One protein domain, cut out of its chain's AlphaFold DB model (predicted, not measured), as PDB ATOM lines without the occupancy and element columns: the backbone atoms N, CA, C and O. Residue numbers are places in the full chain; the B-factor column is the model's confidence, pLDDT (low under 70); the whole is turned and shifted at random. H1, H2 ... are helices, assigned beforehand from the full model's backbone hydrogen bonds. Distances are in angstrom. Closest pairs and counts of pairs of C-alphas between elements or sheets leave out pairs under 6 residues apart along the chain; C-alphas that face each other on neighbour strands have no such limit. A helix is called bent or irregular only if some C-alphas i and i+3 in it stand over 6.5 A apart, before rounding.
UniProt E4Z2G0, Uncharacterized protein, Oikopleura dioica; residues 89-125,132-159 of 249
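AT A GLANCE: This is residues 89 to 125 and 132 to 159 of the 249 residues of an uncharacterized protein of Oikopleura dioica (UniProt E4Z2G0). Two long helices, H1 and H2, lie side by side and run opposite ways, making a narrow rod. H1 is the longer and reaches past H2 at the end where residues 126 to 131 are cut out. The printed part has 65 residues with two named helices, H1 then H2, and no named strand; the class is all helix. It is only just loose, close to extended, with a radius of gyration of the C-alphas of 16.0 A, and the C-alphas span 57 by 17 by 8 A.

HOW THE PARTS SIT: Start with the two helices, H1, residues 92 to 123, and H2, residues 132 to 155. The two touch, with 7 pairs of C-alphas within 8 A; look for the closest at Met 106 and Leu 143, whose C-alphas are 7.4 A apart. Their lines stand at a shallow tilt of 11 degrees, opposite ways, and their centres are 11.4 A apart. Near residue 139 you will find a kink of 31 degrees in H2. In H1 every O i to N i+4 pair is within hydrogen-bond range; in H2 18 of 20 are.

IN THESE COORDINATES: Find C-alpha 92 at (191.342, 179.540, 126.060); from there H1 runs 46.5 A to C-alpha 123 at (168.944, 152.033, 156.114). H2 begins at C-alpha 132 and runs back 34.6 A to C-alpha 155 at (199.560, 173.580, 135.018). H2 is neither bent nor irregular, but only just: C-alphas 137 and 140 are 6.1 A apart.

THE WHOLE: The two C-alphas farthest apart, those of Asn 89 and Ser 125, are 56.9 A from each other. The link from H1 to H2 goes across the cut, where residues 126 to 131 are not printed and C-alphas 125 and 132 are 13.9 A apart. Look at the B-factor column for the model's confidence: the mean pLDDT of the printed part is 73.3, and 23 residues are under 70, among them residues 89 to 98 and 153 to 159.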
ATOM      1  N   ASN A  89     192.984 185.293 125.195       53.41
ATOM      2  CA  ASN A  89     193.265 184.636 123.916       53.41
ATOM      3  C   ASN A  89     192.183 183.572 123.707       53.41
ATOM      4  O   ASN A  89     192.037 182.670 124.530       53.41
ATOM      5  N   VAL A  90     191.393 183.714 122.649       51.16
ATOM      6  CA  VAL A  90     190.071 183.087 122.429       51.16
ATOM      7  C   VAL A  90     190.103 181.550 122.330       51.16
ATOM      8  O   VAL A  90     189.145 180.870 122.695       51.16
ATOM      9  N   ILE A  91     191.271 180.962 122.049       53.12
ATOM     10  CA  ILE A  91     191.525 179.508 122.150       53.12
ATOM     11  C   ILE A  91     191.387 178.990 123.610       53.12
ATOM     12  O   ILE A  91     191.100 177.813 123.842       53.12
ATOM     13  N   LYS A  92     191.496 179.866 124.624       50.19
ATOM     14  CA  LYS A  92     191.342 179.540 126.060       50.19
ATOM     15  C   LYS A  92     189.887 179.401 126.527       50.19
ATOM     16  O   LYS A  92     189.668 178.865 127.615       50.19
ATOM     17  N   LEU A  93     188.892 179.828 125.746       50.84
ATOM     18  CA  LEU A  93     187.486 179.833 126.181       50.84
ATOM     19  C   LEU A  93     186.929 178.408 126.344       50.84
ATOM     20  O   LEU A  93     186.264 178.097 127.334       50.84
ATOM     21  N   LYS A  94     187.284 177.495 125.430       57.09
ATOM     22  CA  LYS A  94     186.860 176.084 125.475       57.09
ATOM     23  C   LYS A  94     187.546 175.308 126.605       57.09
ATOM     24  O   LYS A  94     186.897 174.521 127.290       57.09
ATOM     25  N   LEU A  95     188.834 175.574 126.838       62.78
ATOM     26  CA  LEU A  95     189.605 174.982 127.936       62.78
ATOM     27  C   LEU A  95     189.051 175.421 129.297       62.78
ATOM     28  O   LEU A  95     188.841 174.590 130.176       62.78
ATOM     29  N   TYR A  96     188.743 176.713 129.437       62.50
ATOM     30  CA  TYR A  96     188.159 177.276 130.651       62.50
ATOM     31  C   TYR A  96     186.750 176.732 130.924       62.50
ATOM     32  O   TYR A  96     186.438 176.362 132.057       62.50
ATOM     33  N   ARG A  97     185.918 176.605 129.882       68.00
ATOM     34  CA  ARG A  97     184.575 176.019 129.989       68.00
ATOM     35  C   ARG A  97     184.629 174.543 130.384       68.00
ATOM     36  O   ARG A  97     183.907 174.129 131.282       68.00
ATOM     37  N   ASN A  98     185.522 173.768 129.774       69.56
ATOM     38  CA  ASN A  98     185.703 172.358 130.117       69.56
ATOM     39  C   ASN A  98     186.233 172.184 131.549       69.56
ATOM     40  O   ASN A  98     185.751 171.320 132.272       69.56
ATOM     41  N   PHE A  99     187.162 173.033 131.989       71.56
ATOM     42  CA  PHE A  99     187.696 173.000 133.351       71.56
ATOM     43  C   PHE A  99     186.646 173.368 134.407       71.56
ATOM     44  O   PHE A  99     186.495 172.658 135.401       71.56
ATOM     45  N   ALA A 100     185.871 174.432 134.174       76.69
ATOM     46  CA  ALA A 100     184.759 174.797 135.046       76.69
ATOM     47  C   ALA A 100     183.717 173.669 135.123       76.69
ATOM     48  O   ALA A 100     183.268 173.326 136.213       76.69
ATOM     49  N   ASN A 101     183.404 173.028 133.993       78.00
ATOM     50  CA  ASN A 101     182.504 171.876 133.954       78.00
ATOM     51  C   ASN A 101     183.043 170.684 134.765       78.00
ATOM     52  O   ASN A 101     182.265 170.028 135.452       78.00
ATOM     53  N   ILE A 102     184.358 170.426 134.742       81.38
ATOM     54  CA  ILE A 102     184.994 169.365 135.544       81.38
ATOM     55  C   ILE A 102     184.914 169.684 137.041       81.38
ATOM     56  O   ILE A 102     184.540 168.813 137.822       81.38
ATOM     57  N   ILE A 103     185.198 170.924 137.459       78.88
ATOM     58  CA  ILE A 103     185.064 171.328 138.870       78.88
ATOM     59  C   ILE A 103     183.613 171.187 139.337       78.88
ATOM     60  O   ILE A 103     183.363 170.643 140.411       78.88
ATOM     61  N   ILE A 104     182.653 171.642 138.530       84.25
ATOM     62  CA  ILE A 104     181.225 171.522 138.846       84.25
ATOM     63  C   ILE A 104     180.837 170.046 138.985       84.25
ATOM     64  O   ILE A 104     180.186 169.676 139.960       84.25
ATOM     65  N   PHE A 105     181.280 169.191 138.061       85.56
ATOM     66  CA  PHE A 105     181.035 167.751 138.130       85.56
ATOM     67  C   PHE A 105     181.628 167.124 139.400       85.56
ATOM     68  O   PHE A 105     180.963 166.325 140.053       85.56
ATOM     69  N   MET A 106     182.834 167.530 139.798       83.19
ATOM     70  CA  MET A 106     183.489 167.052 141.020       83.19
ATOM     71  C   MET A 106     182.745 167.453 142.297       83.19
ATOM     72  O   MET A 106     182.583 166.633 143.202       83.19
ATOM     73  N   VAL A 107     182.246 168.689 142.365       84.69
ATOM     74  CA  VAL A 107     181.425 169.150 143.495       84.69
ATOM     75  C   VAL A 107     180.102 168.385 143.547       84.69
ATOM     76  O   VAL A 107     179.707 167.921 144.615       84.69
ATOM     77  N   LEU A 108     179.437 168.192 142.404       88.69
ATOM     78  CA  LEU A 108     178.193 167.421 142.334       88.69
ATOM     79  C   LEU A 108     178.398 165.957 142.740       88.69
ATOM     80  O   LEU A 108     177.614 165.435 143.530       88.69
ATOM     81  N   ALA A 109     179.465 165.311 142.262       86.88
ATOM     82  CA  ALA A 109     179.818 163.946 142.644       86.88
ATOM     83  C   ALA A 109     180.050 163.818 144.160       86.88
ATOM     84  O   ALA A 109     179.572 162.862 144.768       86.88
ATOM     85  N   SER A 110     180.705 164.807 144.781       88.56
ATOM     86  CA  SER A 110     180.876 164.884 146.239       88.56
ATOM     87  C   SER A 110     179.537 164.930 146.983       88.56
ATOM     88  O   SER A 110     179.289 164.129 147.882       88.56
ATOM     89  N   VAL A 111     178.627 165.818 146.567       88.75
ATOM     90  CA  VAL A 111     177.306 165.968 147.202       88.75
ATOM     91  C   VAL A 111     176.466 164.697 147.053       88.75
ATOM     92  O   VAL A 111     175.866 164.242 148.027       88.75
ATOM     93  N   ILE A 112     176.439 164.098 145.860       89.75
ATOM     94  CA  ILE A 112     175.709 162.849 145.601       89.75
ATOM     95  C   ILE A 112     176.250 161.717 146.481       89.75
ATOM     96  O   ILE A 112     175.466 160.960 147.054       89.75
ATOM     97  N   PHE A 113     177.573 161.623 146.627       86.56
ATOM     98  CA  PHE A 113     178.192 160.612 147.473       86.56
ATOM     99  C   PHE A 113     177.829 160.795 148.948       86.56
ATOM    100  O   PHE A 113     177.441 159.827 149.589       86.56
ATOM    101  N   ILE A 114     177.848 162.029 149.467       86.38
ATOM    102  CA  ILE A 114     177.412 162.331 150.843       86.38
ATOM    103  C   ILE A 114     175.939 161.938 151.060       86.38
ATOM    104  O   ILE A 114     175.587 161.386 152.101       86.38
ATOM    105  N   LEU A 115     175.061 162.183 150.082       86.81
ATOM    106  CA  LEU A 115     173.647 161.799 150.176       86.81
ATOM    107  C   LEU A 115     173.447 160.279 150.169       86.81
ATOM    108  O   LEU A 115     172.648 159.766 150.959       86.81
ATOM    109  N   TRP A 116     174.175 159.555 149.313       85.50
ATOM    110  CA  TRP A 116     174.197 158.090 149.343       85.50
ATOM    111  C   TRP A 116     174.678 157.617 150.713       85.50
ATOM    112  O   TRP A 116     174.003 156.824 151.368       85.50
ATOM    113  N   ASP A 117     175.795 158.157 151.180       82.81
ATOM    114  CA  ASP A 117     176.431 157.791 152.433       82.81
ATOM    115  C   ASP A 117     175.485 157.889 153.642       82.81
ATOM    116  O   ASP A 117     175.369 156.935 154.418       82.81
ATOM    117  N   ILE A 118     174.740 158.996 153.742       81.31
ATOM    118  CA  ILE A 118     173.714 159.231 154.770       81.31
ATOM    119  C   ILE A 118     172.563 158.224 154.649       81.31
ATOM    120  O   ILE A 118     172.078 157.704 155.660       81.31
ATOM    121  N   ASN A 119     172.108 157.939 153.426       78.12
ATOM    122  CA  ASN A 119     171.008 157.006 153.183       78.12
ATOM    123  C   ASN A 119     171.387 155.559 153.542       78.12
ATOM    124  O   ASN A 119     170.594 154.824 154.140       78.12
ATOM    125  N   GLU A 120     172.621 155.173 153.228       74.56
ATOM    126  CA  GLU A 120     173.207 153.881 153.579       74.56
ATOM    127  C   GLU A 120     173.354 153.735 155.102       74.56
ATOM    128  O   GLU A 120     172.999 152.692 155.657       74.56
ATOM    129  N   HIS A 121     173.790 154.798 155.793       69.12
ATOM    130  CA  HIS A 121     173.897 154.826 157.257       69.12
ATOM    131  C   HIS A 121     172.531 154.730 157.955       69.12
ATOM    132  O   HIS A 121     172.421 154.118 159.016       69.12
ATOM    133  N   ARG A 122     171.471 155.307 157.367       71.06
ATOM    134  CA  ARG A 122     170.107 155.223 157.917       71.06
ATOM    135  C   ARG A 122     169.401 153.894 157.655       71.06
ATOM    136  O   ARG A 122     168.538 153.528 158.448       71.06
ATOM    137  N   SER A 123     169.725 153.195 156.568       62.47
ATOM    138  CA  SER A 123     168.944 152.033 156.114       62.47
ATOM    139  C   SER A 123     169.462 150.671 156.591       62.47
ATOM    140  O   SER A 123     168.737 149.685 156.470       62.47
ATOM    141  N   LYS A 124     170.687 150.562 157.129       54.91
ATOM    142  CA  LYS A 124     171.293 149.255 157.450       54.91
ATOM    143  C   LYS A 124     171.520 149.036 158.947       54.91
ATOM    144  O   LYS A 124     172.598 149.286 159.474       54.91
ATOM    145  N   SER A 125     170.530 148.434 159.605       52.84
ATOM    146  CA  SER A 125     170.763 147.613 160.795       52.84
ATOM    147  C   SER A 125     171.220 146.215 160.360       52.84
ATOM    148  O   SER A 125     170.475 145.496 159.708       52.84
ATOM    149  N   ASN A 132     180.639 148.071 151.415       66.12
ATOM    150  CA  ASN A 132     180.634 149.513 151.169       66.12
ATOM    151  C   ASN A 132     181.598 150.285 152.092       66.12
ATOM    152  O   ASN A 132     181.728 151.502 151.951       66.12
ATOM    153  N   MET A 133     182.296 149.609 153.019       67.12
ATOM    154  CA  MET A 133     183.269 150.259 153.912       67.12
ATOM    155  C   MET A 133     184.496 150.773 153.153       67.12
ATOM    156  O   MET A 133     184.916 151.904 153.380       67.12
ATOM    157  N   TRP A 134     185.030 149.990 152.211       77.25
ATOM    158  CA  TRP A 134     186.177 150.413 151.400       77.25
ATOM    159  C   TRP A 134     185.825 151.562 150.448       77.25
ATOM    160  O   TRP A 134     186.644 152.445 150.236       77.25
ATOM    161  N   LEU A 135     184.598 151.587 149.910       75.12
ATOM    162  CA  LEU A 135     184.134 152.645 149.011       75.12
ATOM    163  C   LEU A 135     184.114 154.007 149.720       75.12
ATOM    164  O   LEU A 135     184.497 155.013 149.132       75.12
ATOM    165  N   ARG A 136     183.699 154.029 150.992       72.94
ATOM    166  CA  ARG A 136     183.664 155.232 151.835       72.94
ATOM    167  C   ARG A 136     185.051 155.840 152.030       72.94
ATOM    168  O   ARG A 136     185.194 157.053 151.929       72.94
ATOM    169  N   ASP A 137     186.046 154.999 152.272       77.56
ATOM    170  CA  ASP A 137     187.435 155.417 152.474       77.56
ATOM    171  C   ASP A 137     188.113 155.786 151.138       77.56
ATOM    172  O   ASP A 137     188.676 156.869 150.970       77.56
ATOM    173  N   ALA A 138     187.949 154.945 150.114       83.69
ATOM    174  CA  ALA A 138     188.539 155.138 148.792       83.69
ATOM    175  C   ALA A 138     187.972 156.351 148.037       83.69
ATOM    176  O   ALA A 138     188.695 156.980 147.262       83.69
ATOM    177  N   PHE A 139     186.699 156.705 148.245       82.81
ATOM    178  CA  PHE A 139     186.062 157.817 147.538       82.81
ATOM    179  C   PHE A 139     186.787 159.143 147.765       82.81
ATOM    180  O   PHE A 139     187.060 159.862 146.802       82.81
ATOM    181  N   TRP A 140     187.156 159.450 149.011       83.12
ATOM    182  CA  TRP A 140     187.865 160.689 149.340       83.12
ATOM    183  C   TRP A 140     189.238 160.753 148.664       83.12
ATOM    184  O   TRP A 140     189.615 161.796 148.124       83.12
ATOM    185  N   HIS A 141     189.947 159.624 148.593       83.31
ATOM    186  CA  HIS A 141     191.229 159.522 147.894       83.31
ATOM    187  C   HIS A 141     191.095 159.649 146.369       83.31
ATOM    188  O   HIS A 141     191.903 160.330 145.730       83.31
ATOM    189  N   ILE A 142     190.060 159.048 145.775       83.62
ATOM    190  CA  ILE A 142     189.765 159.176 144.340       83.62
ATOM    191  C   ILE A 142     189.398 160.623 144.000       83.62
ATOM    192  O   ILE A 142     189.922 161.184 143.035       83.62
ATOM    193  N   LEU A 143     188.548 161.255 144.811       82.62
ATOM    194  CA  LEU A 143     188.134 162.643 144.631       82.62
ATOM    195  C   LEU A 143     189.348 163.577 144.679       82.62
ATOM    196  O   LEU A 143     189.539 164.412 143.793       82.62
ATOM    197  N   PHE A 144     190.216 163.386 145.666       80.00
ATOM    198  CA  PHE A 144     191.473 164.115 145.787       80.00
ATOM    199  C   PHE A 144     192.391 163.926 144.566       80.00
ATOM    200  O   PHE A 144     192.948 164.898 144.051       80.00
ATOM    201  N   SER A 145     192.507 162.695 144.060       80.88
ATOM    202  CA  SER A 145     193.291 162.374 142.862       80.88
ATOM    203  C   SER A 145     192.767 163.092 141.611       80.88
ATOM    204  O   SER A 145     193.540 163.688 140.859       80.88
ATOM    205  N   ILE A 146     191.448 163.132 141.410       81.44
ATOM    206  CA  ILE A 146     190.846 163.820 140.258       81.44
ATOM    207  C   ILE A 146     190.993 165.351 140.378       81.44
ATOM    208  O   ILE A 146     191.217 166.029 139.369       81.44
ATOM    209  N   ILE A 147     190.931 165.918 141.592       78.25
ATOM    210  CA  ILE A 147     191.236 167.345 141.813       78.25
ATOM    211  C   ILE A 147     192.687 167.638 141.418       78.25
ATOM    212  O   ILE A 147     192.939 168.584 140.672       78.25
ATOM    213  N   LEU A 148     193.635 166.807 141.853       75.81
ATOM    214  CA  LEU A 148     195.043 166.934 141.473       75.81
ATOM    215  C   LEU A 148     195.251 166.846 139.962       75.81
ATOM    216  O   LEU A 148     195.946 167.684 139.390       75.81
ATOM    217  N   PHE A 149     194.617 165.876 139.311       78.19
ATOM    218  CA  PHE A 149     194.666 165.723 137.861       78.19
ATOM    219  C   PHE A 149     194.133 166.967 137.135       78.19
ATOM    220  O   PHE A 149     194.737 167.449 136.176       78.19
ATOM    221  N   SER A 150     193.047 167.553 137.644       73.06
ATOM    222  CA  SER A 150     192.485 168.799 137.110       73.06
ATOM    223  C   SER A 150     193.469 169.967 137.242       73.06
ATOM    224  O   SER A 150     193.624 170.758 136.309       73.06
ATOM    225  N   ILE A 151     194.188 170.056 138.366       71.75
ATOM    226  CA  ILE A 151     195.230 171.072 138.576       71.75
ATOM    227  C   ILE A 151     196.441 170.817 137.661       71.75
ATOM    228  O   ILE A 151     196.985 171.767 137.105       71.75
ATOM    229  N   MET A 152     196.832 169.559 137.426       74.94
ATOM    230  CA  MET A 152     197.902 169.209 136.480       74.94
ATOM    231  C   MET A 152     197.582 169.645 135.046       74.94
ATOM    232  O   MET A 152     198.456 170.164 134.351       74.94
ATOM    233  N   ILE A 153     196.330 169.489 134.605       69.00
ATOM    234  CA  ILE A 153     195.880 169.983 133.293       69.00
ATOM    235  C   ILE A 153     195.981 171.511 133.223       69.00
ATOM    236  O   ILE A 153     196.390 172.045 132.195       69.00
ATOM    237  N   LEU A 154     195.643 172.207 134.314       67.31
ATOM    238  CA  LEU A 154     195.762 173.665 134.408       67.31
ATOM    239  C   LEU A 154     197.228 174.127 134.383       67.31
ATOM    240  O   LEU A 154     197.537 175.183 133.834       67.31
ATOM    241  N   TRP A 155     198.121 173.331 134.971       62.88
ATOM    242  CA  TRP A 155     199.560 173.580 135.018       62.88
ATOM    243  C   TRP A 155     200.291 173.261 133.725       62.88
ATOM    244  O   TRP A 155     201.385 173.784 133.520       62.88
ATOM    245  N   ARG A 156     199.721 172.425 132.848       64.69
ATOM    246  CA  ARG A 156     200.290 172.208 131.519       64.69
ATOM    247  C   ARG A 156     200.322 173.571 130.817       64.69
ATOM    248  O   ARG A 156     199.246 174.102 130.530       64.69
ATOM    249  N   PRO A 157     201.506 174.155 130.542       52.62
ATOM    250  CA  PRO A 157     201.587 175.441 129.871       52.62
ATOM    251  C   PRO A 157     200.836 175.295 128.551       52.62
ATOM    252  O   PRO A 157     201.216 174.492 127.699       52.62
ATOM    253  N   SER A 158     199.705 175.997 128.423       54.12
ATOM    254  CA  SER A 158     198.946 176.042 127.174       54.12
ATOM    255  C   SER A 158     199.952 176.400 126.091       54.12
ATOM    256  O   SER A 158     200.578 177.450 126.201       54.12
ATOM    257  N   ALA A 159     200.146 175.519 125.106       44.66
ATOM    258  CA  ALA A 159     201.266 175.534 124.154       44.66
ATOM    259  C   ALA A 159     201.495 176.895 123.459       44.66
ATOM    260  O   ALA A 159     202.591 177.187 123.002       44.66
TER     261      ALA A 159